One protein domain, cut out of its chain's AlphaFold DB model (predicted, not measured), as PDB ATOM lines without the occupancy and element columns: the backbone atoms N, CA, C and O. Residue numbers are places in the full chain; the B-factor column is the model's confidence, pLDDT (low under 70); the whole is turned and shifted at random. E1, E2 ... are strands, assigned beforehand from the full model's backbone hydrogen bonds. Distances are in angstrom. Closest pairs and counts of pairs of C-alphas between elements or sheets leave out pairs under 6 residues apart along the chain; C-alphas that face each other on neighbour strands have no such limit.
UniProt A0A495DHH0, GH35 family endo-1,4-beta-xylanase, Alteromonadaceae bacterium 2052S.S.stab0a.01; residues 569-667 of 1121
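Overview. This is residues 569 to 667 of the 1121 residues of the protein "GH35 family endo-1,4-beta-xylanase" of Alteromonadaceae bacterium 2052S.S.stab0a.01 (UniProt A0A495DHH0). The twisted sheet E2 E1 E4 E7 forms one wall of an incompletely closed, barrel-like ring, with the hairpin E5 and E6 as the opposite wall and E3 between E2 and E5. The ring is open between E3 and E5 and between E6 and E7, and the long link of residues 632 to 658 folds back to pair with E5. The printed part has 99 residues, with no named helix and seven strands, E1 to E7 in chain order; both sheets are antiparallel. The class is all strand, though under half of the residues, 47 of 99, are in named strands. The whole is compact, with a radius of gyration of the C-alphas of 12.7 A and spans of 36 by 26 by 22 A.

Along the chain. E1 is residues 573 to 578, 16.7 A from first to last C-alpha, beginning at C-alpha 573 (140.419, 149.852, 154.669). E2 is residues 581 to 587, 17.8 A; E4 is residues 603 to 609, 18.3 A. E7, residues 659 to 666, is 20.1 A long and ends at C-alpha 666 (156.333, 166.563, 156.599). E3 is residues 593 to 599, 19.7 A. E5 is residues 618 to 625, 20.3 A, beginning at C-alpha 618 (139.890, 150.693, 163.458); E6 is residues 628 to 631, 10.2 A.

Arrangement. In the sheet E2 E1 E4 E7, the edge strands are E2 and E7. E1 and E4 are antiparallel at 172 degrees, with N 577 and O 606 within hydrogen-bond range at 2.8 A. E1 and E2 form a hairpin, with N 576 and O 584 2.8 A apart. E4 and E7 are antiparallel at 158 degrees, with N 605 and O 664 2.8 A apart; E7 bends by 57 degrees at residue 663. E3 pairs with no named strand; its closest C-alpha to E2 is that of Val 597, 7.2 A from that of Gln 584. E3 and E5 are near each other, with 11 pairs of C-alphas within 10 A. E5 and E6 form a hairpin, with N 625 and O 628 2.8 A apart, and E5 bends by 57 degrees at residue 621. The closest C-alphas of E6 and E7 are those of Leu 630 and Phe 663, 7.5 A apart. Residues 618 to 619 of E5 pair antiparallel with residues 654 to 655.

Size, cuts and confidence. The C-alphas of Thr 600 and Gly 644, the two farthest apart, are 38.4 A apart. The printed part has no cut. The link E6 to E7 is long, with 27 residues. The mean pLDDT of the printed part is 77.3, and 25 residues are under 70, among them residues 612 to 616, 626 to 630 and 647 to 651.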
ATOM      1  N   ALA A 569     137.047 143.528 162.156       71.81
ATOM      2  CA  ALA A 569     136.662 142.357 161.359       71.81
ATOM      3  C   ALA A 569     137.811 141.742 160.536       71.81
ATOM      4  O   ALA A 569     137.726 140.568 160.169       71.81
ATOM      5  N   GLY A 570     138.875 142.499 160.248       64.56
ATOM      6  CA  GLY A 570     140.001 142.067 159.411       64.56
ATOM      7  C   GLY A 570     139.764 142.214 157.901       64.56
ATOM      8  O   GLY A 570     140.335 141.457 157.118       64.56
ATOM      9  N   ASP A 571     138.899 143.153 157.506       73.69
ATOM     10  CA  ASP A 571     138.602 143.537 156.111       73.69
ATOM     11  C   ASP A 571     138.397 145.080 155.985       73.69
ATOM     12  O   ASP A 571     137.843 145.573 154.995       73.69
ATOM     13  N   GLU A 572     138.777 145.855 157.008       86.25
ATOM     14  CA  GLU A 572     138.741 147.325 157.070       86.25
ATOM     15  C   GLU A 572     139.792 147.957 156.143       86.25
ATOM     16  O   GLU A 572     140.841 147.363 155.904       86.25
ATOM     17  N   SER A 573     139.541 149.170 155.634       86.88
ATOM     18  CA  SER A 573     140.419 149.852 154.669       86.88
ATOM     19  C   SER A 573     140.865 151.227 155.168       86.88
ATOM     20  O   SER A 573     140.029 152.103 155.379       86.88
ATOM     21  N   VAL A 574     142.179 151.438 155.280       92.06
ATOM     22  CA  VAL A 574     142.794 152.693 155.758       92.06
ATOM     23  C   VAL A 574     143.806 153.220 154.742       92.06
ATOM     24  O   VAL A 574     144.636 152.462 154.237       92.06
ATOM     25  N   SER A 575     143.754 154.521 154.459       93.12
ATOM     26  CA  SER A 575     144.719 155.243 153.622       93.12
ATOM     27  C   SER A 575     145.688 156.067 154.467       93.12
ATOM     28  O   SER A 575     145.263 156.855 155.308       93.12
ATOM     29  N   LEU A 576     146.984 155.989 154.164       94.44
ATOM     30  CA  LEU A 576     147.920 157.058 154.500       94.44
ATOM     31  C   LEU A 576     147.788 158.178 153.466       94.44
ATOM     32  O   LEU A 576     147.969 157.937 152.268       94.44
ATOM     33  N   GLN A 577     147.528 159.397 153.924       91.56
ATOM     34  CA  GLN A 577     147.424 160.588 153.088       91.56
ATOM     35  C   GLN A 577     148.543 161.577 153.412       91.56
ATOM     36  O   GLN A 577     148.879 161.775 154.578       91.56
ATOM     37  N   ILE A 578     149.122 162.194 152.376       85.12
ATOM     38  CA  ILE A 578     150.103 163.279 152.511       85.12
ATOM     39  C   ILE A 578     149.731 164.422 151.563       85.12
ATOM     40  O   ILE A 578     149.575 164.222 150.354       85.12
ATOM     41  N   GLY A 579     149.553 165.624 152.116       73.94
ATOM     42  CA  GLY A 579     149.177 166.822 151.355       73.94
ATOM     43  C   GLY A 579     147.839 166.670 150.624       73.94
ATOM     44  O   GLY A 579     147.698 167.129 149.492       73.94
ATOM     45  N   GLY A 580     146.889 165.941 151.223       73.94
ATOM     46  CA  GLY A 580     145.589 165.625 150.620       73.94
ATOM     47  C   GLY A 580     145.607 164.556 149.515       73.94
ATOM     48  O   GLY A 580     144.610 164.404 148.813       73.94
ATOM     49  N   ASN A 581     146.711 163.817 149.336       78.56
ATOM     50  CA  ASN A 581     146.822 162.725 148.360       78.56
ATOM     51  C   ASN A 581     146.945 161.373 149.073       78.56
ATOM     52  O   ASN A 581     147.813 161.231 149.933       78.56
ATOM     53  N   ASP A 582     146.161 160.365 148.675       88.56
ATOM     54  CA  ASP A 582     146.384 158.973 149.093       88.56
ATOM     55  C   ASP A 582     147.760 158.487 148.601       88.56
ATOM     56  O   ASP A 582     148.019 158.411 147.397       88.56
ATOM     57  N   ILE A 583     148.646 158.151 149.539       91.56
ATOM     58  CA  ILE A 583     149.999 157.641 149.270       91.56
ATOM     59  C   ILE A 583     149.999 156.117 149.198       91.56
ATOM     60  O   ILE A 583     150.661 155.533 148.340       91.56
ATOM     61  N   GLN A 584     149.260 155.476 150.102       94.62
ATOM     62  CA  GLN A 584     149.124 154.028 150.192       94.62
ATOM     63  C   GLN A 584     147.834 153.693 150.943       94.62
ATOM     64  O   GLN A 584     147.552 154.296 151.972       94.62
ATOM     65  N   THR A 585     147.085 152.700 150.462       93.75
ATOM     66  CA  THR A 585     145.913 152.148 151.158       93.75
ATOM     67  C   THR A 585     146.200 150.705 151.559       93.75
ATOM     68  O   THR A 585     146.780 149.941 150.779       93.75
ATOM     69  N   TRP A 586     145.795 150.320 152.765       92.19
ATOM     70  CA  TRP A 586     145.958 148.977 153.317       92.19
ATOM     71  C   TRP A 586     144.609 148.393 153.741       92.19
ATOM     72  O   TRP A 586     143.740 149.114 154.226       92.19
ATOM     73  N   THR A 587     144.459 147.076 153.586       90.44
ATOM     74  CA  THR A 587     143.394 146.306 154.243       90.44
ATOM     75  C   THR A 587     143.950 145.743 155.544       90.44
ATOM     76  O   THR A 587     145.029 145.143 155.521       90.44
ATOM     77  N   LEU A 588     143.263 145.961 156.664       88.75
ATOM     78  CA  LEU A 588     143.791 145.638 157.991       88.75
ATOM     79  C   LEU A 588     143.529 144.182 158.388       88.75
ATOM     80  O   LEU A 588     142.537 143.587 157.979       88.75
ATOM     81  N   SER A 589     144.393 143.617 159.236       84.88
ATOM     82  CA  SER A 589     144.099 142.361 159.942       84.88
ATOM     83  C   SER A 589     143.341 142.596 161.252       84.88
ATOM     84  O   SER A 589     143.455 143.667 161.848       84.88
ATOM     85  N   SER A 590     142.666 141.555 161.752       79.44
ATOM     86  CA  SER A 590     141.991 141.532 163.061       79.44
ATOM     87  C   SER A 590     142.954 141.398 164.260       79.44
ATOM     88  O   SER A 590     142.711 140.621 165.184       79.44
ATOM     89  N   SER A 591     144.108 142.055 164.176       75.12
ATOM     90  CA  SER A 591     145.206 142.042 165.149       75.12
ATOM     91  C   SER A 591     146.178 143.180 164.832       75.12
ATOM     92  O   SER A 591     146.346 143.510 163.654       75.12
ATOM     93  N   MET A 592     146.838 143.750 165.845       84.25
ATOM     94  CA  MET A 592     147.837 144.808 165.640       84.25
ATOM     95  C   MET A 592     148.986 144.327 164.754       84.25
ATOM     96  O   MET A 592     149.604 143.297 165.029       84.25
ATOM     97  N   GLN A 593     149.255 145.069 163.681       81.00
ATOM     98  CA  GLN A 593     150.347 144.844 162.734       81.00
ATOM     99  C   GLN A 593     150.948 146.189 162.302       81.00
ATOM    100  O   GLN A 593     150.284 147.224 162.374       81.00
ATOM    101  N   ASP A 594     152.182 146.148 161.806       85.19
ATOM    102  CA  ASP A 594     152.925 147.324 161.354       85.19
ATOM    103  C   ASP A 594     152.848 147.431 159.816       85.19
ATOM    104  O   ASP A 594     153.193 146.492 159.092       85.19
ATOM    105  N   TYR A 595     152.408 148.578 159.298       91.88
ATOM    106  CA  TYR A 595     152.175 148.832 157.872       91.88
ATOM    107  C   TYR A 595     153.112 149.940 157.378       91.88
ATOM    108  O   TYR A 595     152.880 151.128 157.608       91.88
ATOM    109  N   THR A 596     154.194 149.554 156.696       89.31
ATOM    110  CA  THR A 596     155.245 150.482 156.242       89.31
ATOM    111  C   THR A 596     155.102 150.886 154.772       89.31
ATOM    112  O   THR A 596     154.813 150.061 153.903       89.31
ATOM    113  N   VAL A 597     155.394 152.153 154.474       91.44
ATOM    114  CA  VAL A 597     155.577 152.715 153.128       91.44
ATOM    115  C   VAL A 597     156.835 153.594 153.088       91.44
ATOM    116  O   VAL A 597     157.281 154.119 154.105       91.44
ATOM    117  N   THR A 598     157.434 153.765 151.907       87.56
ATOM    118  CA  THR A 598     158.509 154.745 151.679       87.56
ATOM    119  C   THR A 598     158.066 155.739 150.613       87.56
ATOM    120  O   THR A 598     157.672 155.328 149.522       87.56
ATOM    121  N   THR A 599     158.115 157.038 150.914       81.94
ATOM    122  CA  THR A 599     157.526 158.090 150.073       81.94
ATOM    123  C   THR A 599     158.367 159.365 150.049       81.94
ATOM    124  O   THR A 599     158.989 159.732 151.037       81.94
ATOM    125  N   THR A 600     158.382 160.068 148.915       78.44
ATOM    126  CA  THR A 600     158.948 161.427 148.795       78.44
ATOM    127  C   THR A 600     157.852 162.498 148.759       78.44
ATOM    128  O   THR A 600     158.095 163.604 148.282       78.44
ATOM    129  N   ALA A 601     156.623 162.156 149.158       74.94
ATOM    130  CA  ALA A 601     155.533 163.117 149.269       74.94
ATOM    131  C   ALA A 601     155.739 164.037 150.481       74.94
ATOM    132  O   ALA A 601     156.276 163.620 151.505       74.94
ATOM    133  N   THR A 602     155.272 165.274 150.342       70.50
ATOM    134  CA  THR A 602     155.353 166.346 151.340       70.50
ATOM    135  C   THR A 602     153.973 166.939 151.552       70.50
ATOM    136  O   THR A 602     153.189 167.004 150.601       70.50
ATOM    137  N   GLY A 603     153.668 167.369 152.770       67.75
ATOM    138  CA  GLY A 603     152.324 167.818 153.115       67.75
ATOM    139  C   GLY A 603     151.911 167.446 154.532       67.75
ATOM    140  O   GLY A 603     152.652 166.786 155.260       67.75
ATOM    141  N   GLU A 604     150.683 167.823 154.881       78.00
ATOM    142  CA  GLU A 604     149.976 167.322 156.060       78.00
ATOM    143  C   GLU A 604     149.809 165.796 155.981       78.00
ATOM    144  O   GLU A 604     149.339 165.283 154.963       78.00
ATOM    145  N   LEU A 605     150.205 165.090 157.039       84.88
ATOM    146  CA  LEU A 605     150.187 163.638 157.189       84.88
ATOM    147  C   LEU A 605     148.927 163.200 157.942       84.88
ATOM    148  O   LEU A 605     148.708 163.616 159.081       84.88
ATOM    149  N   ARG A 606     148.119 162.329 157.330       90.38
ATOM    150  CA  ARG A 606     146.893 161.779 157.928       90.38
ATOM    151  C   ARG A 606     146.801 160.265 157.761       90.38
ATOM    152  O   ARG A 606     147.157 159.729 156.713       90.38
ATOM    153  N   VAL A 607     146.258 159.589 158.769       93.44
ATOM    154  CA  VAL A 607     145.796 158.193 158.694       93.44
ATOM    155  C   VAL A 607     144.273 158.233 158.601       93.44
ATOM    156  O   VAL A 607     143.606 158.579 159.572       93.44
ATOM    157  N   ALA A 608     143.727 157.956 157.417       90.75
ATOM    158  CA  ALA A 608     142.319 158.153 157.082       90.75
ATOM    159  C   ALA A 608     141.565 156.823 156.932       90.75
ATOM    160  O   ALA A 608     141.962 155.954 156.153       90.75
ATOM    161  N   PHE A 609     140.448 156.691 157.644       89.56
ATOM    162  CA  PHE A 609     139.536 155.551 157.598       89.56
ATOM    163  C   PHE A 609     138.229 155.926 156.886       89.56
ATOM    164  O   PHE A 609     137.755 157.062 156.946       89.56
ATOM    165  N   THR A 610     137.635 154.959 156.191       81.81
ATOM    166  CA  THR A 610     136.290 155.072 155.615       81.81
ATOM    167  C   THR A 610     135.473 153.875 156.082       81.81
ATOM    168  O   THR A 610     135.781 152.736 155.725       81.81
ATOM    169  N   ASN A 611     134.444 154.132 156.887       72.06
ATOM    170  CA  ASN A 611     133.601 153.105 157.482       72.06
ATOM    171  C   ASN A 611     132.516 152.672 156.480       72.06
ATOM    172  O   ASN A 611     131.451 153.281 156.363       72.06
ATOM    173  N   ASP A 612     132.772 151.582 155.756       61.56
ATOM    174  CA  ASP A 612     131.842 151.026 154.769       61.56
ATOM    175  C   ASP A 612     130.754 150.102 155.363       61.56
ATOM    176  O   ASP A 612     129.938 149.546 154.617       61.56
ATOM    177  N   GLY A 613     130.661 149.982 156.694       57.75
ATOM    178  CA  GLY A 613     129.561 149.296 157.375       57.75
ATOM    179  C   GLY A 613     129.695 149.304 158.900       57.75
ATOM    180  O   GLY A 613     130.651 148.752 159.423       57.75
ATOM    181  N   GLY A 614     128.696 149.852 159.604       55.84
ATOM    182  CA  GLY A 614     128.753 150.268 161.021       55.84
ATOM    183  C   GLY A 614     128.904 149.210 162.131       55.84
ATOM    184  O   GLY A 614     128.386 149.436 163.217       55.84
ATOM    185  N   ASP A 615     129.587 148.095 161.864       61.06
ATOM    186  CA  ASP A 615     130.250 147.235 162.862       61.06
ATOM    187  C   ASP A 615     131.793 147.216 162.627       61.06
ATOM    188  O   ASP A 615     132.488 146.315 163.097       61.06
ATOM    189  N   ARG A 616     132.320 148.151 161.815       69.50
ATOM    190  CA  ARG A 616     133.731 148.259 161.407       69.50
ATOM    191  C   ARG A 616     134.401 149.445 162.085       69.50
ATOM    192  O   ARG A 616     134.196 150.580 161.664       69.50
ATOM    193  N   ASP A 617     135.236 149.149 163.069       81.56
ATOM    194  CA  ASP A 617     136.104 150.120 163.730       81.56
ATOM    195  C   ASP A 617     137.575 149.798 163.435       81.56
ATOM    196  O   ASP A 617     137.935 148.648 163.143       81.56
ATOM    197  N   VAL A 618     138.431 150.812 163.546       87.44
ATOM    198  CA  VAL A 618     139.890 150.693 163.458       87.44
ATOM    199  C   VAL A 618     140.526 151.234 164.734       87.44
ATOM    200  O   VAL A 618     140.132 152.295 165.209       87.44
ATOM    201  N   GLN A 619     141.537 150.534 165.245       88.31
ATOM    202  CA  GLN A 619     142.439 151.022 166.288       88.31
ATOM    203  C   GLN A 619     143.795 151.330 165.642       88.31
ATOM    204  O   GLN A 619     144.379 150.460 164.988       88.31
ATOM    205  N   VAL A 620     144.285 152.557 165.800       89.38
ATOM    206  CA  VAL A 620     145.625 152.998 165.398       89.38
ATOM    207  C   VAL A 620     146.437 153.192 166.669       89.38
ATOM    208  O   VAL A 620     146.042 153.984 167.503       89.38
ATOM    209  N   ASP A 621     147.548 152.475 166.796       78.75
ATOM    210  CA  ASP A 621     148.464 152.496 167.946       78.75
ATOM    211  C   ASP A 621     149.391 153.723 167.825       78.75
ATOM    212  O   ASP A 621     149.255 154.723 168.527       78.75
ATOM    213  N   TYR A 622     150.244 153.729 166.794       81.25
ATOM    214  CA  TYR A 622     151.140 154.847 166.507       81.25
ATOM    215  C   TYR A 622     151.425 155.023 165.015       81.25
ATOM    216  O   TYR A 622     151.208 154.130 164.186       81.25
ATOM    217  N   ILE A 623     152.031 156.163 164.678       85.69
ATOM    218  CA  ILE A 623     152.791 156.351 163.438       85.69
ATOM    219  C   ILE A 623     154.275 156.564 163.758       85.69
ATOM    220  O   ILE A 623     154.630 157.250 164.708       85.69
ATOM    221  N   SER A 624     155.166 155.975 162.965       77.94
ATOM    222  CA  SER A 624     156.611 156.187 163.050       77.94
ATOM    223  C   SER A 624     157.125 156.794 161.751       77.94
ATOM    224  O   SER A 624     156.925 156.220 160.679       77.94
ATOM    225  N   ILE A 625     157.790 157.946 161.841       74.75
ATOM    226  CA  ILE A 625     158.340 158.708 160.715       74.75
ATOM    227  C   ILE A 625     159.865 158.677 160.828       74.75
ATOM    228  O   ILE A 625     160.445 159.245 161.749       74.75
ATOM    229  N   ASN A 626     160.527 157.977 159.904       69.25
ATOM    230  CA  ASN A 626     161.979 157.751 159.887       69.25
ATOM    231  C   ASN A 626     162.562 157.147 161.191       69.25
ATOM    232  O   ASN A 626     163.774 157.180 161.393       69.25
ATOM    233  N   GLY A 627     161.715 156.559 162.047       53.97
ATOM    234  CA  GLY A 627     162.065 155.997 163.357       53.97
ATOM    235  C   GLY A 627     161.512 156.777 164.558       53.97
ATOM    236  O   GLY A 627     161.428 156.208 165.643       53.97
ATOM    237  N   ASN A 628     161.078 158.027 164.377       51.22
ATOM    238  CA  ASN A 628     160.460 158.833 165.436       51.22
ATOM    239  C   ASN A 628     158.979 158.458 165.565       51.22
ATOM    240  O   ASN A 628     158.258 158.530 164.572       51.22
ATOM    241  N   VAL A 629     158.534 158.039 166.750       63.56
ATOM    242  CA  VAL A 629     157.160 157.570 167.006       63.56
ATOM    243  C   VAL A 629     156.276 158.717 167.508       63.56
ATOM    244  O   VAL A 629     156.723 159.526 168.315       63.56
ATOM    245  N   LEU A 630     155.032 158.768 167.029       62.69
ATOM    246  CA  LEU A 630     153.949 159.627 167.503       62.69
ATOM    247  C   LEU A 630     152.735 158.740 167.814       62.69
ATOM    248  O   LEU A 630     152.218 158.062 166.919       62.69
ATOM    249  N   GLN A 631     152.298 158.757 169.069       73.50
ATOM    250  CA  GLN A 631     151.141 158.014 169.569       73.50
ATOM    251  C   GLN A 631     149.826 158.567 169.003       73.50
ATOM    252  O   GLN A 631     149.716 159.772 168.762       73.50
ATOM    253  N   ALA A 632     148.823 157.717 168.778       74.31
ATOM    254  CA  ALA A 632     147.522 158.148 168.256       74.31
ATOM    255  C   ALA A 632     146.642 158.800 169.339       74.31
ATOM    256  O   ALA A 632     145.953 159.787 169.075       74.31
ATOM    257  N   GLU A 633     146.722 158.295 170.568       68.62
ATOM    258  CA  GLU A 633     146.086 158.833 171.770       68.62
ATOM    259  C   GLU A 633     146.601 160.226 172.165       68.62
ATOM    260  O   GLU A 633     145.860 160.988 172.779       68.62
ATOM    261  N   ASP A 634     147.804 160.617 171.734       56.12
ATOM    262  CA  ASP A 634     148.328 161.979 171.917       56.12
ATOM    263  C   ASP A 634     147.781 162.988 170.881       56.12
ATOM    264  O   ASP A 634     147.970 164.199 171.033       56.12
ATOM    265  N   GLN A 635     147.104 162.542 169.811       67.75
ATOM    266  CA  GLN A 635     146.667 163.447 168.742       67.75
ATOM    267  C   GLN A 635     145.305 164.097 169.030       67.75
ATOM    268  O   GLN A 635     144.264 163.441 169.138       67.75
ATOM    269  N   ALA A 636     145.300 165.431 169.057       58.34
ATOM    270  CA  ALA A 636     144.082 166.231 169.189       58.34
ATOM    271  C   ALA A 636     143.196 166.207 167.922       58.34
ATOM    272  O   ALA A 636     141.976 166.322 168.010       58.34
ATOM    273  N   ASP A 637     143.795 166.049 166.737       73.81
ATOM    274  CA  ASP A 637     143.090 165.963 165.453       73.81
ATOM    275  C   ASP A 637     142.755 164.503 165.115       73.81
ATOM    276  O   ASP A 637     143.403 163.888 164.270       73.81
ATOM    277  N   ASN A 638     141.745 163.942 165.786       81.06
ATOM    278  CA  ASN A 638     141.092 162.701 165.363       81.06
ATOM    279  C   ASN A 638     139.624 162.986 165.002       81.06
ATOM    280  O   ASN A 638     138.755 163.141 165.856       81.06
ATOM    281  N   THR A 639     139.327 163.010 163.705       81.00
ATOM    282  CA  THR A 639     137.974 163.276 163.176       81.00
ATOM    283  C   THR A 639     137.069 162.038 163.112       81.00
ATOM    284  O   THR A 639     135.887 162.171 162.798       81.00
ATOM    285  N   GLY A 640     137.588 160.841 163.410       80.62
ATOM    286  CA  GLY A 640     136.842 159.576 163.389       80.62
ATOM    287  C   GLY A 640     136.311 159.103 164.750       80.62
ATOM    288  O   GLY A 640     135.638 158.070 164.789       80.62
ATOM    289  N   VAL A 641     136.574 159.822 165.849       81.62
ATOM    290  CA  VAL A 641     136.049 159.484 167.191       81.62
ATOM    291  C   VAL A 641     134.522 159.613 167.233       81.62
ATOM    292  O   VAL A 641     133.940 160.514 166.623       81.62
ATOM    293  N   TYR A 642     133.863 158.740 167.996       73.75
ATOM    294  CA  TYR A 642     132.423 158.783 168.254       73.75
ATOM    295  C   TYR A 642     132.144 158.944 169.756       73.75
ATOM    296  O   TYR A 642     132.342 158.004 170.522       73.75
ATOM    297  N   ASP A 643     131.621 160.105 170.161       62.81
ATOM    298  CA  ASP A 643     131.086 160.350 171.516       62.81
ATOM    299  C   ASP A 643     129.580 160.656 171.433       62.81
ATOM    300  O   ASP A 643     129.094 161.758 171.684       62.81
ATOM    301  N   GLY A 644     128.820 159.685 170.918       66.69
ATOM    302  CA  GLY A 644     127.383 159.825 170.641       66.69
ATOM    303  C   GLY A 644     127.045 160.499 169.303       66.69
ATOM    304  O   GLY A 644     125.995 160.201 168.734       66.69
ATOM    305  N   GLU A 645     127.941 161.326 168.764       70.56
ATOM    306  CA  GLU A 645     127.969 161.767 167.361       70.56
ATOM    307  C   GLU A 645     129.410 161.649 166.804       70.56
ATOM    308  O   GLU A 645     130.382 161.644 167.562       70.56
ATOM    309  N   CYS A 646     129.555 161.496 165.480       71.19
ATOM    310  CA  CYS A 646     130.860 161.359 164.813       71.19
ATOM    311  C   CYS A 646     131.642 162.682 164.792       71.19
ATOM    312  O   CYS A 646     131.062 163.729 164.503       71.19
ATOM    313  N   GLY A 647     132.957 162.619 165.018       57.94
ATOM    314  CA  GLY A 647     133.835 163.791 165.101       57.94
ATOM    315  C   GLY A 647     133.680 164.573 166.410       57.94
ATOM    316  O   GLY A 647     133.958 165.768 166.445       57.94
ATOM    317  N   GLY A 648     133.174 163.919 167.463       49.22
ATOM    318  CA  GLY A 648     132.865 164.535 168.761       49.22
ATOM    319  C   GLY A 648     133.968 164.444 169.822       49.22
ATOM    320  O   GLY A 648     133.765 164.945 170.923       49.22
ATOM    321  N   GLY A 649     135.105 163.810 169.523       57.00
ATOM    322  CA  GLY A 649     136.188 163.570 170.481       57.00
ATOM    323  C   GLY A 649     137.580 163.722 169.868       57.00
ATOM    324  O   GLY A 649     137.721 163.929 168.668       57.00
ATOM    325  N   ALA A 650     138.593 163.619 170.722       63.00
ATOM    326  CA  ALA A 650     140.019 163.757 170.429       63.00
ATOM    327  C   ALA A 650     140.808 162.825 171.368       63.00
ATOM    328  O   ALA A 650     140.200 162.237 172.265       63.00
ATOM    329  N   PHE A 651     142.131 162.716 171.200       65.38
ATOM    330  CA  PHE A 651     143.007 161.931 172.085       65.38
ATOM    331  C   PHE A 651     142.585 160.455 172.188       65.38
ATOM    332  O   PHE A 651     142.258 159.936 173.257       65.38
ATOM    333  N   SER A 652     142.499 159.789 171.034       73.56
ATOM    334  CA  SER A 652     142.048 158.400 170.949       73.56
ATOM    335  C   SER A 652     142.652 157.678 169.751       73.56
ATOM    336  O   SER A 652     142.629 158.190 168.631       73.56
ATOM    337  N   GLU A 653     143.090 156.445 169.989       81.31
ATOM    338  CA  GLU A 653     143.487 155.450 168.986       81.31
ATOM    339  C   GLU A 653     142.341 155.042 168.040       81.31
ATOM    340  O   GLU A 653     142.579 154.513 166.952       81.31
ATOM    341  N   MET A 654     141.082 155.242 168.450       83.56
ATOM    342  CA  MET A 654     139.923 154.674 167.763       83.56
ATOM    343  C   MET A 654     139.393 155.562 166.631       83.56
ATOM    344  O   MET A 654     139.109 156.751 166.796       83.56
ATOM    345  N   LEU A 655     139.163 154.929 165.483       83.69
ATOM    346  CA  LEU A 655     138.441 155.453 164.329       83.69
ATOM    347  C   LEU A 655     137.149 154.638 164.158       83.69
ATOM    348  O   LEU A 655     137.147 153.554 163.574       83.69
ATOM    349  N   HIS A 656     136.049 155.175 164.691       81.94
ATOM    350  CA  HIS A 656     134.704 154.584 164.636       81.94
ATOM    351  C   HIS A 656     133.891 155.073 163.425       81.94
ATOM    352  O   HIS A 656     133.029 154.366 162.902       81.94
ATOM    353  N   CYS A 657     134.144 156.296 162.960       81.19
ATOM    354  CA  CYS A 657     133.437 156.923 161.841       81.19
ATOM    355  C   CYS A 657     134.359 157.169 160.635       81.19
ATOM    356  O   CYS A 657     135.581 157.080 160.746       81.19
ATOM    357  N   ASP A 658     133.767 157.543 159.491       83.56
ATOM    358  CA  ASP A 658     134.495 158.207 158.399       83.56
ATOM    359  C   ASP A 658     135.290 159.395 158.966       83.56
ATOM    360  O   ASP A 658     134.696 160.328 159.512       83.56
ATOM    361  N   GLY A 659     136.618 159.369 158.850       84.44
ATOM    362  CA  GLY A 659     137.481 160.346 159.510       84.44
ATOM    363  C   GLY A 659     138.967 160.021 159.388       84.44
ATOM    364  O   GLY A 659     139.371 159.106 158.672       84.44
ATOM    365  N   SER A 660     139.805 160.794 160.072       88.81
ATOM    366  CA  SER A 660     141.259 160.618 160.066       88.81
ATOM    367  C   SER A 660     141.915 161.109 161.349       88.81
ATOM    368  O   SER A 660     141.410 162.054 161.959       88.81
ATOM    369  N   ILE A 661     143.063 160.519 161.690       86.12
ATOM    370  CA  ILE A 661     144.011 161.076 162.663       86.12
ATOM    371  C   ILE A 661     145.072 161.884 161.907       86.12
ATOM    372  O   ILE A 661     145.664 161.376 160.948       86.12
ATOM    373  N   GLY A 662     145.290 163.138 162.302       81.25
ATOM    374  CA  GLY A 662     146.329 164.026 161.776       81.25
ATOM    375  C   GLY A 662     147.608 163.991 162.615       81.25
ATOM    376  O   GLY A 662     147.549 164.001 163.838       81.25
ATOM    377  N   PHE A 663     148.766 163.981 161.949       78.25
ATOM    378  CA  PHE A 663     150.096 163.845 162.570       78.25
ATOM    379  C   PHE A 663     151.077 164.964 162.149       78.25
ATOM    380  O   PHE A 663     152.292 164.774 162.095       78.25
ATOM    381  N   GLY A 664     150.557 166.154 161.824       71.56
ATOM    382  CA  GLY A 664     151.356 167.323 161.430       71.56
ATOM    383  C   GLY A 664     151.835 167.304 159.972       71.56
ATOM    384  O   GLY A 664     151.263 166.623 159.128       71.56
ATOM    385  N   TYR A 665     152.864 168.097 159.649       70.19
ATOM    386  CA  TYR A 665     153.325 168.347 158.272       70.19
ATOM    387  C   TYR A 665     154.765 167.862 158.044       70.19
ATOM    388  O   TYR A 665     155.650 168.177 158.844       70.19
ATOM    389  N   ILE A 666     155.019 167.153 156.933       68.62
ATOM    390  CA  ILE A 666     156.333 166.563 156.599       68.62
ATOM    391  C   ILE A 666     156.993 167.262 155.395       68.62
ATOM    392  O   ILE A 666     156.375 167.422 154.335       68.62
ATOM    393  N   GLY A 667     158.262 167.650 155.555       60.72
ATOM    394  CA  GLY A 667     159.110 168.240 154.513       60.72
ATOM    395  C   GLY A 667     159.761 167.223 153.562       60.72
ATOM    396  O   GLY A 667     159.754 166.011 153.795       60.72
TER     397      GLY A 667